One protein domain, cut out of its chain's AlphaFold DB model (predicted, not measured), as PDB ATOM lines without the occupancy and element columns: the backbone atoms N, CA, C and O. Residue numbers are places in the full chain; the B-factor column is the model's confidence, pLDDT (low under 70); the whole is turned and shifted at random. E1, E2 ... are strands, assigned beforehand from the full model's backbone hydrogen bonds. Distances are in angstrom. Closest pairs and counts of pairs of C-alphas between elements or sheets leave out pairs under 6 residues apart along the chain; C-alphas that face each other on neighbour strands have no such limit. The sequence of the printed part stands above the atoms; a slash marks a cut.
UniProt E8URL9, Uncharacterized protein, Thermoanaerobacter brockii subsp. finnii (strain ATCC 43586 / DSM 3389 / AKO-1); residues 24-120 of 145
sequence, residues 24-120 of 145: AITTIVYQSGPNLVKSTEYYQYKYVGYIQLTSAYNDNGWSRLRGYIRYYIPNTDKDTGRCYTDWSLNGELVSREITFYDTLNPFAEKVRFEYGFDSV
ATOM      1  N   ALA A  24     188.730 173.477 112.432       81.81
ATOM      2  CA  ALA A  24     188.928 174.670 111.622       81.81
ATOM      3  C   ALA A  24     190.372 174.665 111.103       81.81
ATOM      4  O   ALA A  24     191.313 174.687 111.899       81.81
ATOM      5  N   ILE A  25     190.567 174.640 109.788       87.25
ATOM      6  CA  ILE A  25     191.897 174.719 109.178       87.25
ATOM      7  C   ILE A  25     192.118 176.165 108.756       87.25
ATOM      8  O   ILE A  25     191.474 176.645 107.830       87.25
ATOM      9  N   THR A  26     193.009 176.876 109.450       92.31
ATOM     10  CA  THR A  26     193.391 178.245 109.078       92.31
ATOM     11  C   THR A  26     194.680 178.228 108.277       92.31
ATOM     12  O   THR A  26     195.720 177.800 108.771       92.31
ATOM     13  N   THR A  27     194.623 178.759 107.065       94.94
ATOM     14  CA  THR A  27     195.783 178.988 106.210       94.94
ATOM     15  C   THR A  27     196.115 180.474 106.215       94.94
ATOM     16  O   THR A  27     195.290 181.301 105.827       94.94
ATOM     17  N   ILE A  28     197.332 180.819 106.640       96.00
ATOM     18  CA  ILE A  28     197.897 182.154 106.418       96.00
ATOM     19  C   ILE A  28     198.355 182.193 104.964       96.00
ATOM     20  O   ILE A  28     199.273 181.476 104.578       96.00
ATOM     21  N   VAL A  29     197.670 182.992 104.153       97.12
ATOM     22  CA  VAL A  29     197.919 183.081 102.707       97.12
ATOM     23  C   VAL A  29     198.953 184.164 102.406       97.12
ATOM     24  O   VAL A  29     199.685 184.078 101.423       97.12
ATOM     25  N   TYR A  30     199.036 185.171 103.273       97.81
ATOM     26  CA  TYR A  30     200.014 186.239 103.183       97.81
ATOM     27  C   TYR A  30     200.250 186.861 104.561       97.81
ATOM     28  O   TYR A  30     199.293 187.089 105.303       97.81
ATOM     29  N   GLN A  31     201.504 187.172 104.891       97.12
ATOM     30  CA  GLN A  31     201.852 187.913 106.101       97.12
ATOM     31  C   GLN A  31     203.136 188.723 105.899       97.12
ATOM     32  O   GLN A  31     204.168 188.173 105.521       97.12
ATOM     33  N   SER A  32     203.070 190.017 106.203       96.75
ATOM     34  CA  SER A  32     204.214 190.930 106.242       96.75
ATOM     35  C   SER A  32     203.924 192.037 107.253       96.75
ATOM     36  O   SER A  32     203.073 192.902 107.028       96.75
ATOM     37  N   GLY A  33     204.569 191.959 108.418       94.81
ATOM     38  CA  GLY A  33     204.278 192.840 109.548       94.81
ATOM     39  C   GLY A  33     202.775 192.870 109.894       94.81
ATOM     40  O   GLY A  33     202.203 191.810 110.158       94.81
ATOM     41  N   PRO A  34     202.126 194.052 109.914       95.44
ATOM     42  CA  PRO A  34     200.701 194.200 110.216       95.44
ATOM     43  C   PRO A  34     199.768 193.813 109.057       95.44
ATOM     44  O   PRO A  34     198.557 193.707 109.272       95.44
ATOM     45  N   ASN A  35     200.309 193.608 107.850       97.62
ATOM     46  CA  ASN A  35     199.543 193.183 106.686       97.62
ATOM     47  C   ASN A  35     199.386 191.659 106.723       97.62
ATOM     48  O   ASN A  35     200.372 190.920 106.751       97.62
ATOM     49  N   LEU A  36     198.145 191.183 106.733       98.19
ATOM     50  CA  LEU A  36     197.809 189.780 106.955       98.19
ATOM     51  C   LEU A  36     196.617 189.381 106.092       98.19
ATOM     52  O   LEU A  36     195.616 190.092 106.046       98.19
ATOM     53  N   VAL A  37     196.693 188.202 105.481       98.50
ATOM     54  CA  VAL A  37     195.557 187.539 104.837       98.50
ATOM     55  C   VAL A  37     195.493 186.093 105.299       98.50
ATOM     56  O   VAL A  37     196.479 185.358 105.217       98.50
ATOM     57  N   LYS A  38     194.318 185.668 105.758       98.00
ATOM     58  CA  LYS A  38     194.049 184.283 106.146       98.00
ATOM     59  C   LYS A  38     192.726 183.794 105.569       98.00
ATOM     60  O   LYS A  38     191.790 184.569 105.388       98.00
ATOM     61  N   SER A  39     192.669 182.493 105.321       97.19
ATOM     62  CA  SER A  39     191.463 181.760 104.949       97.19
ATOM     63  C   SER A  39     191.286 180.617 105.935       97.19
ATOM     64  O   SER A  39     192.196 179.805 106.101       97.19
ATOM     65  N   THR A  40     190.134 180.550 106.590       95.56
ATOM     66  CA  THR A  40     189.794 179.489 107.533       95.56
ATOM     67  C   THR A  40     188.659 178.647 106.980       95.56
ATOM     68  O   THR A  40     187.559 179.143 106.752       95.56
ATOM     69  N   GLU A  41     188.916 177.360 106.791       92.50
ATOM     70  CA  GLU A  41     187.921 176.376 106.385       92.50
ATOM     71  C   GLU A  41     187.359 175.656 107.610       92.50
ATOM     72  O   GLU A  41     188.096 175.109 108.430       92.50
ATOM     73  N   TYR A  42     186.036 175.637 107.711       89.56
ATOM     74  CA  TYR A  42     185.267 174.923 108.715       89.56
ATOM     75  C   TYR A  42     184.434 173.855 108.013       89.56
ATOM     76  O   TYR A  42     183.589 174.165 107.167       89.56
ATOM     77  N   TYR A  43     184.630 172.594 108.405       81.69
ATOM     78  CA  TYR A  43     183.768 171.476 108.001       81.69
ATOM     79  C   TYR A  43     183.602 171.287 106.482       81.69
ATOM     80  O   TYR A  43     182.609 170.708 106.056       81.69
ATOM     81  N   GLN A  44     184.538 171.783 105.665       81.69
ATOM     82  CA  GLN A  44     184.497 171.702 104.196       81.69
ATOM     83  C   GLN A  44     183.298 172.385 103.520       81.69
ATOM     84  O   GLN A  44     183.064 172.174 102.336       81.69
ATOM     85  N   TYR A  45     182.530 173.202 104.248       87.50
ATOM     86  CA  TYR A  45     181.386 173.923 103.677       87.50
ATOM     87  C   TYR A  45     181.304 175.383 104.112       87.50
ATOM     88  O   TYR A  45     180.581 176.153 103.492       87.50
ATOM     89  N   LYS A  46     182.003 175.792 105.173       92.56
ATOM     90  CA  LYS A  46     182.026 177.183 105.626       92.56
ATOM     91  C   LYS A  46     183.451 177.707 105.545       92.56
ATOM     92  O   LYS A  46     184.353 177.148 106.156       92.56
ATOM     93  N   TYR A  47     183.631 178.819 104.854       95.06
ATOM     94  CA  TYR A  47     184.924 179.455 104.652       95.06
ATOM     95  C   TYR A  47     184.870 180.871 105.210       95.06
ATOM     96  O   TYR A  47     183.927 181.607 104.927       95.06
ATOM     97  N   VAL A  48     185.852 181.245 106.024       97.44
ATOM     98  CA  VAL A  48     185.973 182.588 106.596       97.44
ATOM     99  C   VAL A  48     187.296 183.184 106.156       97.44
ATOM    100  O   VAL A  48     188.366 182.695 106.514       97.44
ATOM    101  N   GLY A  49     187.212 184.246 105.371       98.00
ATOM    102  CA  GLY A  49     188.363 184.963 104.847       98.00
ATOM    103  C   GLY A  49     188.552 186.231 105.647       98.00
ATOM    104  O   GLY A  49     187.575 186.919 105.932       98.00
ATOM    105  N   TYR A  50     189.794 186.556 105.974       98.62
ATOM    106  CA  TYR A  50     190.143 187.767 106.701       98.62
ATOM    107  C   TYR A  50     191.356 188.426 106.060       98.62
ATOM    108  O   TYR A  50     192.355 187.762 105.780       98.62
ATOM    109  N   ILE A  51     191.273 189.736 105.869       98.69
ATOM    110  CA  ILE A  51     192.370 190.582 105.409       98.69
ATOM    111  C   ILE A  51     192.514 191.777 106.340       98.69
ATOM    112  O   ILE A  51     191.521 192.345 106.789       98.69
ATOM    113  N   GLN A  52     193.753 192.149 106.623       98.50
ATOM    114  CA  GLN A  52     194.124 193.305 107.424       98.50
ATOM    115  C   GLN A  52     195.346 193.973 106.810       98.50
ATOM    116  O   GLN A  52     196.234 193.286 106.302       98.50
ATOM    117  N   LEU A  53     195.398 195.299 106.871       98.00
ATOM    118  CA  LEU A  53     196.533 196.079 106.392       98.00
ATOM    119  C   LEU A  53     196.622 197.453 107.054       98.00
ATOM    120  O   LEU A  53     195.650 197.954 107.616       98.00
ATOM    121  N   THR A  54     197.786 198.077 106.911       95.75
ATOM    122  CA  THR A  54     198.000 199.509 107.150       95.75
ATOM    123  C   THR A  54     198.951 200.075 106.097       95.75
ATOM    124  O   THR A  54     199.924 199.425 105.701       95.75
ATOM    125  N   SER A  55     198.700 201.310 105.666       94.31
ATOM    126  CA  SER A  55     199.567 202.032 104.734       94.31
ATOM    127  C   SER A  55     200.859 202.558 105.359       94.31
ATOM    128  O   SER A  55     201.807 202.844 104.624       94.31
ATOM    129  N   ALA A  56     200.934 202.628 106.694       92.75
ATOM    130  CA  ALA A  56     202.113 203.093 107.430       92.75
ATOM    131  C   ALA A  56     203.246 202.058 107.499       92.75
ATOM    132  O   ALA A  56     204.325 202.356 108.009       92.75
ATOM    133  N   TYR A  57     203.026 200.841 106.999       95.06
ATOM    134  CA  TYR A  57     204.043 199.798 106.982       95.06
ATOM    135  C   TYR A  57     204.717 199.684 105.613       95.06
ATOM    136  O   TYR A  57     204.044 199.585 104.586       95.06
ATOM    137  N   ASN A  58     206.054 199.661 105.613       94.94
ATOM    138  CA  ASN A  58     206.855 199.405 104.421       94.94
ATOM    139  C   ASN A  58     206.912 197.904 104.137       94.94
ATOM    140  O   ASN A  58     207.765 197.185 104.660       94.94
ATOM    141  N   ASP A  59     206.014 197.446 103.277       95.12
ATOM    142  CA  ASP A  59     205.971 196.067 102.829       95.12
ATOM    143  C   ASP A  59     206.815 195.884 101.562       95.12
ATOM    144  O   ASP A  59     206.325 195.951 100.433       95.12
ATOM    145  N   ASN A  60     208.120 195.695 101.769       94.50
ATOM    146  CA  ASN A  60     209.109 195.478 100.711       94.50
ATOM    147  C   ASN A  60     209.071 196.551  99.601       94.50
ATOM    148  O   ASN A  60     209.049 196.245  98.408       94.50
ATOM    149  N   GLY A  61     209.026 197.822 100.002       93.62
ATOM    150  CA  GLY A  61     208.970 198.982  99.110       93.62
ATOM    151  C   GLY A  61     207.557 199.479  98.799       93.62
ATOM    152  O   GLY A  61     207.423 200.468  98.078       93.62
ATOM    153  N   TRP A  62     206.513 198.849  99.343       94.44
ATOM    154  CA  TRP A  62     205.116 199.184  99.053       94.44
ATOM    155  C   TRP A  62     204.331 199.574 100.307       94.44
ATOM    156  O   TRP A  62     204.412 198.909 101.338       94.44
ATOM    157  N   SER A  63     203.510 200.617 100.190       94.12
ATOM    158  CA  SER A  63     202.409 200.913 101.112       94.12
ATOM    159  C   SER A  63     201.138 200.253 100.588       94.12
ATOM    160  O   SER A  63     200.739 200.488  99.445       94.12
ATOM    161  N   ARG A  64     200.478 199.445 101.423       95.06
ATOM    162  CA  ARG A  64     199.176 198.839 101.107       95.06
ATOM    163  C   ARG A  64     198.075 199.809 101.523       95.06
ATOM    164  O   ARG A  64     197.990 200.171 102.689       95.06
ATOM    165  N   LEU A  65     197.257 200.254 100.575       95.06
ATOM    166  CA  LEU A  65     196.222 201.267 100.802       95.06
ATOM    167  C   LEU A  65     194.841 200.647 101.000       95.06
ATOM    168  O   LEU A  65     194.010 201.199 101.710       95.06
ATOM    169  N   ARG A  66     194.586 199.509 100.361       96.25
ATOM    170  CA  ARG A  66     193.330 198.762 100.451       96.25
ATOM    171  C   ARG A  66     193.597 197.309 100.110       96.25
ATOM    172  O   ARG A  66     194.548 197.003  99.395       96.25
ATOM    173  N   GLY A  67     192.767 196.409 100.610       97.56
ATOM    174  CA  GLY A  67     192.880 194.984 100.347       97.56
ATOM    175  C   GLY A  67     191.526 194.421  99.978       97.56
ATOM    176  O   GLY A  67     190.511 194.921 100.457       97.56
ATOM    177  N   TYR A  68     191.493 193.384  99.148       98.50
ATOM    178  CA  TYR A  68     190.280 192.607  98.922       98.50
ATOM    179  C   TYR A  68     190.510 191.129  99.183       98.50
ATOM    180  O   TYR A  68     191.618 190.617  99.025       98.50
ATOM    181  N   ILE A  69     189.418 190.455  99.523       98.62
ATOM    182  CA  ILE A  69     189.301 189.000  99.559       98.62
ATOM    183  C   ILE A  69     188.059 188.573  98.783       98.62
ATOM    184  O   ILE A  69     187.096 189.333  98.674       98.62
ATOM    185  N   ARG A  70     188.092 187.370  98.218       98.31
ATOM    186  CA  ARG A  70     187.005 186.791  97.429       98.31
ATOM    187  C   ARG A  70     187.012 185.279  97.582       98.31
ATOM    188  O   ARG A  70     188.035 184.639  97.357       98.31
ATOM    189  N   TYR A  71     185.853 184.724  97.899       97.94
ATOM    190  CA  TYR A  71     185.557 183.315  97.668       97.94
ATOM    191  C   TYR A  71     184.652 183.155  96.461       97.94
ATOM    192  O   TYR A  71     183.698 183.922  96.298       97.94
ATOM    193  N   TYR A  72     184.942 182.143  95.654       96.69
ATOM    194  CA  TYR A  72     184.106 181.752  94.530       96.69
ATOM    195  C   TYR A  72     184.289 180.274  94.200       96.69
ATOM    196  O   TYR A  72     185.313 179.672  94.533       96.69
ATOM    197  N   ILE A  73     183.311 179.703  93.507       94.94
ATOM    198  CA  ILE A  73     183.417 178.372  92.916       94.94
ATOM    199  C   ILE A  73     183.457 178.544  91.392       94.94
ATOM    200  O   ILE A  73     182.519 179.113  90.822       94.94
ATOM    201  N   PRO A  74     184.531 178.097  90.712       91.50
ATOM    202  CA  PRO A  74     184.633 178.185  89.259       91.50
ATOM    203  C   PRO A  74     183.415 177.576  88.566       91.50
ATOM    204  O   PRO A  74     182.904 176.550  89.002       91.50
ATOM    205  N   ASN A  75     182.991 178.178  87.454       88.69
ATOM    206  CA  ASN A  75     181.879 177.687  86.631       88.69
ATOM    207  C   ASN A  75     180.517 177.635  87.356       88.69
ATOM    208  O   ASN A  75     179.631 176.887  86.949       88.69
ATOM    209  N   THR A  76     180.334 178.437  88.408       89.69
ATOM    210  CA  THR A  76     179.053 178.599  89.111       89.69
ATOM    211  C   THR A  76     178.722 180.079  89.305       89.69
ATOM    212  O   THR A  76     179.557 180.951  89.074       89.69
ATOM    213  N   ASP A  77     177.503 180.360  89.755       91.06
ATOM    214  CA  ASP A  77     177.043 181.680  90.190       91.06
ATOM    215  C   ASP A  77     177.454 182.020  91.636       91.06
ATOM    216  O   ASP A  77     177.222 183.134  92.110       91.06
ATOM    217  N   LYS A  78     178.092 181.082  92.349       93.38
ATOM    218  CA  LYS A  78     178.541 181.284  93.725       93.38
ATOM    219  C   LYS A  78     179.855 182.051  93.766       93.38
ATOM    220  O   LYS A  78     180.944 181.477  93.702       93.38
ATOM    221  N   ASP A  79     179.731 183.354  93.956       95.88
ATOM    222  CA  ASP A  79     180.845 184.282  94.081       95.88
ATOM    223  C   ASP A  79     180.487 185.424  95.038       95.88
ATOM    224  O   ASP A  79     179.428 186.037  94.944       95.88
ATOM    225  N   THR A  80     181.390 185.723  95.965       97.06
ATOM    226  CA  THR A  80     181.256 186.870  96.885       97.06
ATOM    227  C   THR A  80     181.574 188.208  96.222       97.06
ATOM    228  O   THR A  80     181.281 189.263  96.785       97.06
ATOM    229  N   GLY A  81     182.201 188.184  95.044       97.25
ATOM    230  CA  GLY A  81     182.861 189.340  94.464       97.25
ATOM    231  C   GLY A  81     184.072 189.776  95.293       97.25
ATOM    232  O   GLY A  81     184.408 189.207  96.334       97.25
ATOM    233  N   ARG A  82     184.772 190.814  94.828       98.12
ATOM    234  CA  ARG A  82     185.889 191.384  95.588       98.12
ATOM    235  C   ARG A  82     185.344 192.177  96.769       98.12
ATOM    236  O   ARG A  82     184.799 193.266  96.602       98.12
ATOM    237  N   CYS A  83     185.514 191.634  97.964       97.94
ATOM    238  CA  CYS A  83     185.118 192.282  99.201       97.94
ATOM    239  C   CYS A  83     186.307 193.048  99.766       97.94
ATOM    240  O   CYS A  83     187.254 192.454 100.280       97.94
ATOM    241  N   TYR A  84     186.252 194.371  99.653       98.00
ATOM    242  CA  TYR A  84     187.355 195.239 100.032       98.00
ATOM    243  C   TYR A  84     187.302 195.680 101.503       98.00
ATOM    244  O   TYR A  84     186.222 195.817 102.080       98.00
ATOM    245  N   THR A  85     188.472 195.966 102.076       98.00
ATOM    246  CA  THR A  85     188.625 196.814 103.266       98.00
ATOM    247  C   THR A  85     188.232 198.259 102.951       98.00
ATOM    248  O   THR A  85     188.093 198.644 101.783       98.00
ATOM    249  N   ASP A  86     188.132 199.087 103.986       96.50
ATOM    250  CA  ASP A  86     188.247 200.535 103.815       96.50
ATOM    251  C   ASP A  86     189.660 200.916 103.347       96.50
ATOM    252  O   ASP A  86     190.581 200.087 103.337       96.50
ATOM    253  N   TRP A  87     189.822 202.160 102.907       94.50
ATOM    254  CA  TRP A  87     191.134 202.708 102.580       94.50
ATOM    255  C   TRP A  87     191.898 203.029 103.866       94.50
ATOM    256  O   TRP A  87     191.329 203.658 104.747       94.50
ATOM    257  N   SER A  88     193.172 202.639 103.943       93.44
ATOM    258  CA  SER A  88     194.124 203.069 104.970       93.44
ATOM    259  C   SER A  88     194.889 204.289 104.452       93.44
ATOM    260  O   SER A  88     195.910 204.143 103.780       93.44
ATOM    261  N   LEU A  89     194.386 205.502 104.677       89.19
ATOM    262  CA  LEU A  89     194.982 206.723 104.103       89.19
ATOM    263  C   LEU A  89     195.985 207.403 105.039       89.19
ATOM    264  O   LEU A  89     196.884 208.098 104.571       89.19
ATOM    265  N   ASN A  90     195.849 207.186 106.344       88.00
ATOM    266  CA  ASN A  90     196.631 207.834 107.394       88.00
ATOM    267  C   ASN A  90     197.387 206.818 108.267       88.00
ATOM    268  O   ASN A  90     197.800 207.140 109.381       88.00
ATOM    269  N   GLY A  91     197.571 205.587 107.785       88.75
ATOM    270  CA  GLY A  91     198.249 204.527 108.529       88.75
ATOM    271  C   GLY A  91     197.367 203.772 109.521       88.75
ATOM    272  O   GLY A  91     197.870 202.945 110.284       88.75
ATOM    273  N   GLU A  92     196.060 204.006 109.517       94.81
ATOM    274  CA  GLU A  92     195.099 203.242 110.297       94.81
ATOM    275  C   GLU A  92     195.111 201.764 109.897       94.81
ATOM    276  O   GLU A  92     195.292 201.403 108.730       94.81
ATOM    277  N   LEU A  93     194.916 200.891 110.882       97.12
ATOM    278  CA  LEU A  93     194.754 199.471 110.633       97.12
ATOM    279  C   LEU A  93     193.319 199.220 110.167       97.12
ATOM    280  O   LEU A  93     192.379 199.403 110.938       97.12
ATOM    281  N   VAL A  94     193.156 198.790 108.921       98.12
ATOM    282  CA  VAL A  94     191.855 198.424 108.351       98.12
ATOM    283  C   VAL A  94     191.790 196.924 108.143       98.12
ATOM    284  O   VAL A  94     192.801 196.273 107.862       98.12
ATOM    285  N   SER A  95     190.595 196.359 108.267       98.44
ATOM    286  CA  SER A  95     190.375 194.937 108.053       98.44
ATOM    287  C   SER A  95     189.014 194.647 107.435       98.44
ATOM    288  O   SER A  95     188.118 195.491 107.393       98.44
ATOM    289  N   ARG A  96     188.879 193.440 106.892       98.31
ATOM    290  CA  ARG A  96     187.638 192.919 106.323       98.31
ATOM    291  C   ARG A  96     187.570 191.428 106.583       98.31
ATOM    292  O   ARG A  96     188.552 190.716 106.380       98.31
ATOM    293  N   GLU A  97     186.390 190.973 106.974       98.38
ATOM    294  CA  GLU A  97     186.059 189.559 107.084       98.38
ATOM    295  C   GLU A  97     184.870 189.245 106.178       98.38
ATOM    296  O   GLU A  97     183.938 190.046 106.069       98.38
ATOM    297  N   ILE A  98     184.908 188.089 105.521       97.81
ATOM    298  CA  ILE A  98     183.768 187.549 104.779       97.81
ATOM    299  C   ILE A  98     183.557 186.089 105.139       97.81
ATOM    300  O   ILE A  98     184.513 185.356 105.387       97.81
ATOM    301  N   THR A  99     182.299 185.660 105.113       97.00
ATOM    302  CA  THR A  99     181.929 184.250 105.231       97.00
ATOM    303  C   THR A  99     181.313 183.776 103.921       97.00
ATOM    304  O   THR A  99     180.433 184.439 103.374       97.00
ATOM    305  N   PHE A 100     181.758 182.621 103.439       96.06
ATOM    306  CA  PHE A 100     181.221 181.934 102.272       96.06
ATOM    307  C   PHE A 100     180.738 180.536 102.656       96.06
ATOM    308  O   PHE A 100     181.371 179.854 103.464       96.06
ATOM    309  N   TYR A 101     179.624 180.114 102.060       93.38
ATOM    310  CA  TYR A 101     179.026 178.806 102.293       93.38
ATOM    311  C   TYR A 101     178.942 178.000 100.995       93.38
ATOM    312  O   TYR A 101     178.336 178.423 100.006       93.38
ATOM    313  N   ASP A 102     179.508 176.802 101.029       87.44
ATOM    314  CA  ASP A 102     179.418 175.805  99.976       87.44
ATOM    315  C   ASP A 102     178.431 174.677 100.336       87.44
ATOM    316  O   ASP A 102     177.877 174.609 101.432       87.44
ATOM    317  N   THR A 103     178.166 173.800  99.374       82.25
ATOM    318  CA  THR A 103     177.479 172.526  99.545       82.25
ATOM    319  C   THR A 103     178.442 171.448 100.035       82.25
ATOM    320  O   THR A 103     179.583 171.383  99.594       82.25
ATOM    321  N   LEU A 104     177.955 170.525 100.867       79.75
ATOM    322  CA  LEU A 104     178.690 169.326 101.297       79.75
ATOM    323  C   LEU A 104     178.748 168.251 100.188       79.75
ATOM    324  O   LEU A 104     178.441 167.084 100.426       79.75
ATOM    325  N   ASN A 105     179.084 168.638  98.955       80.62
ATOM    326  CA  ASN A 105     179.219 167.712  97.833       80.62
ATOM    327  C   ASN A 105     180.709 167.445  97.549       80.62
ATOM    328  O   ASN A 105     181.403 168.333  97.049       80.62
ATOM    329  N   PRO A 106     181.219 166.225  97.792       73.44
ATOM    330  CA  PRO A 106     182.634 165.919  97.588       73.44
ATOM    331  C   PRO A 106     183.074 166.012  96.120       73.44
ATOM    332  O   PRO A 106     184.265 166.222  95.872       73.44
ATOM    333  N   PHE A 107     182.134 165.902  95.173       79.25
ATOM    334  CA  PHE A 107     182.367 165.955  93.727       79.25
ATOM    335  C   PHE A 107     182.138 167.341  93.110       79.25
ATOM    336  O   PHE A 107     182.320 167.498  91.904       79.25
ATOM    337  N   ALA A 108     181.713 168.334  93.897       79.00
ATOM    338  CA  ALA A 108     181.583 169.700  93.404       79.00
ATOM    339  C   ALA A 108     182.961 170.340  93.170       79.00
ATOM    340  O   ALA A 108     183.957 169.980  93.810       79.00
ATOM    341  N   GLU A 109     182.988 171.309  92.253       86.00
ATOM    342  CA  GLU A 109     184.124 172.211  92.073       86.00
ATOM    343  C   GLU A 109     184.522 172.834  93.412       86.00
ATOM    344  O   GLU A 109     183.673 173.214  94.219       86.00
ATOM    345  N   LYS A 110     185.830 172.918  93.666       87.69
ATOM    346  CA  LYS A 110     186.333 173.382  94.961       87.69
ATOM    347  C   LYS A 110     186.244 174.898  95.075       87.69
ATOM    348  O   LYS A 110     186.553 175.627  94.130       87.69
ATOM    349  N   VAL A 111     185.908 175.359  96.278       93.38
ATOM    350  CA  VAL A 111     185.978 176.774  96.645       93.38
ATOM    351  C   VAL A 111     187.401 177.288  96.457       93.38
ATOM    352  O   VAL A 111     188.367 176.696  96.939       93.38
ATOM    353  N   ARG A 112     187.528 178.418  95.766       95.12
ATOM    354  CA  ARG A 112     188.781 179.152  95.606       95.12
ATOM    355  C   ARG A 112     188.775 180.394  96.477       95.12
ATOM    356  O   ARG A 112     187.743 181.042  96.635       95.12
ATOM    357  N   PHE A 113     189.950 180.727  97.000       97.25
ATOM    358  CA  PHE A 113     190.201 181.952  97.742       97.25
ATOM    359  C   PHE A 113     191.170 182.837  96.958       97.25
ATOM    360  O   PHE A 113     192.278 182.417  96.629       97.25
ATOM    361  N   GLU A 114     190.748 184.062  96.672       98.12
ATOM    362  CA  GLU A 114     191.551 185.101  96.034       98.12
ATOM    363  C   GLU A 114     191.693 186.300  96.964       98.12
ATOM    364  O   GLU A 114     190.773 186.648  97.704       98.12
ATOM    365  N   TYR A 115     192.838 186.970  96.878       98.44
ATOM    366  CA  TYR A 115     193.094 188.216  97.584       98.44
ATOM    367  C   TYR A 115     193.982 189.134  96.746       98.44
ATOM    368  O   TYR A 115     194.602 188.701  95.772       98.44
ATOM    369  N   GLY A 116     194.051 190.402  97.131       97.81
ATOM    370  CA  GLY A 116     194.964 191.364  96.528       97.81
ATOM    371  C   GLY A 116     195.028 192.661  97.321       97.81
ATOM    372  O   GLY A 116     194.199 192.896  98.203       97.81
ATOM    373  N   PHE A 117     196.012 193.497  96.991       96.69
ATOM    374  CA  PHE A 117     196.217 194.797  97.620       96.69
ATOM    375  C   PHE A 117     196.345 195.910  96.582       96.69
ATOM    376  O   PHE A 117     197.181 195.822  95.681       96.69
ATOM    377  N   ASP A 118     195.613 196.999  96.782       95.31
ATOM    378  CA  ASP A 118     195.867 198.264  96.100       95.31
ATOM    379  C   ASP A 118     197.054 198.934  96.795       95.31
ATOM    380  O   ASP A 118     197.049 199.126  98.014       95.31
ATOM    381  N   SER A 119     198.116 199.212  96.038       93.00
ATOM    382  CA  SER A 119     199.423 199.555  96.603       93.00
ATOM    383  C   SER A 119     200.085 200.706  95.857       93.00
ATOM    384  O   SER A 119     199.929 200.838  94.647       93.00
ATOM    385  N   VAL A 120     200.875 201.492  96.581       92.31
ATOM    386  CA  VAL A 120     201.729 202.559  96.036       92.31
ATOM    387  C   VAL A 120     203.151 202.403  96.572       92.31
ATOM    388  O   VAL A 120     203.327 201.755  97.608       92.31
TER     389      VAL A 120
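What this domain is: This is residues 24 to 120 of the 145 residues of an uncharacterized protein of Thermoanaerobacter brockii subsp. finnii (strain ATCC 43586 / DSM 3389 / AKO-1) (UniProt E8URL9). Two sheets partly face to face make an elongated sandwich: the two-stranded sheet E4, E6 covers part of one face of a twisted four-stranded sheet, E1, E2, E3, E5 in that order, their strands nearly aligned at 6 degrees. Between E4 and E5 a long stretch, residues 73 to 93, runs partly beside E4, where residues 83 to 84 pair antiparallel with residues 68 to 69. The printed part has 97 residues, with six named strands, E1 to E6 along the chain, and no named helix; both sheets are antiparallel and the class is all strand. It is compact, with a radius of gyration of the C-alphas of 14.3 A and spans of 44 by 25 by 18 A.

How they stand to each other: E1, residues 24 to 32, and E2, residues 35 to 42, form a hairpin, with N 27 and O 39 2.8 A apart. E2 and E3, residues 46 to 53, form another, with N 40 and O 48 at 2.8 A. E1, E2 and E3 are a meander, each strand the antiparallel neighbour of the one before. E4, residues 62 to 72, is in the other sheet; its closest C-alphas to E3 are Arg 64 and Leu 53, 6.5 A apart. E5, residues 94 to 101, is antiparallel to E3 at 168 degrees, with N 49 and O 98 at 2.9 A. E6, residues 112 to 120, is antiparallel to E4 at 161 degrees, with N 70 and O 114 at 2.8 A. E1 is near E6 but apart from E4 and E5.

Where its parts are: E1 begins at C-alpha 24 (188.928, 174.670, 111.622), bends by 54 degrees at residue 29 and is 23.0 A long. E2, E3 and E5 measure 23.3, 23.8 and 24.2 A. E4, 27.7 A, bends by 71 degrees at residue 65. E6, 26.8 A, ends at C-alpha 120 (201.729, 202.559, 96.036).

The domain as a whole: The C-alphas farthest apart, of Asn 90 and Phe 107, are 46.3 A apart. The printed part has no cut, and the link E4 to E5 is long. No printed residue is under 70 in pLDDT.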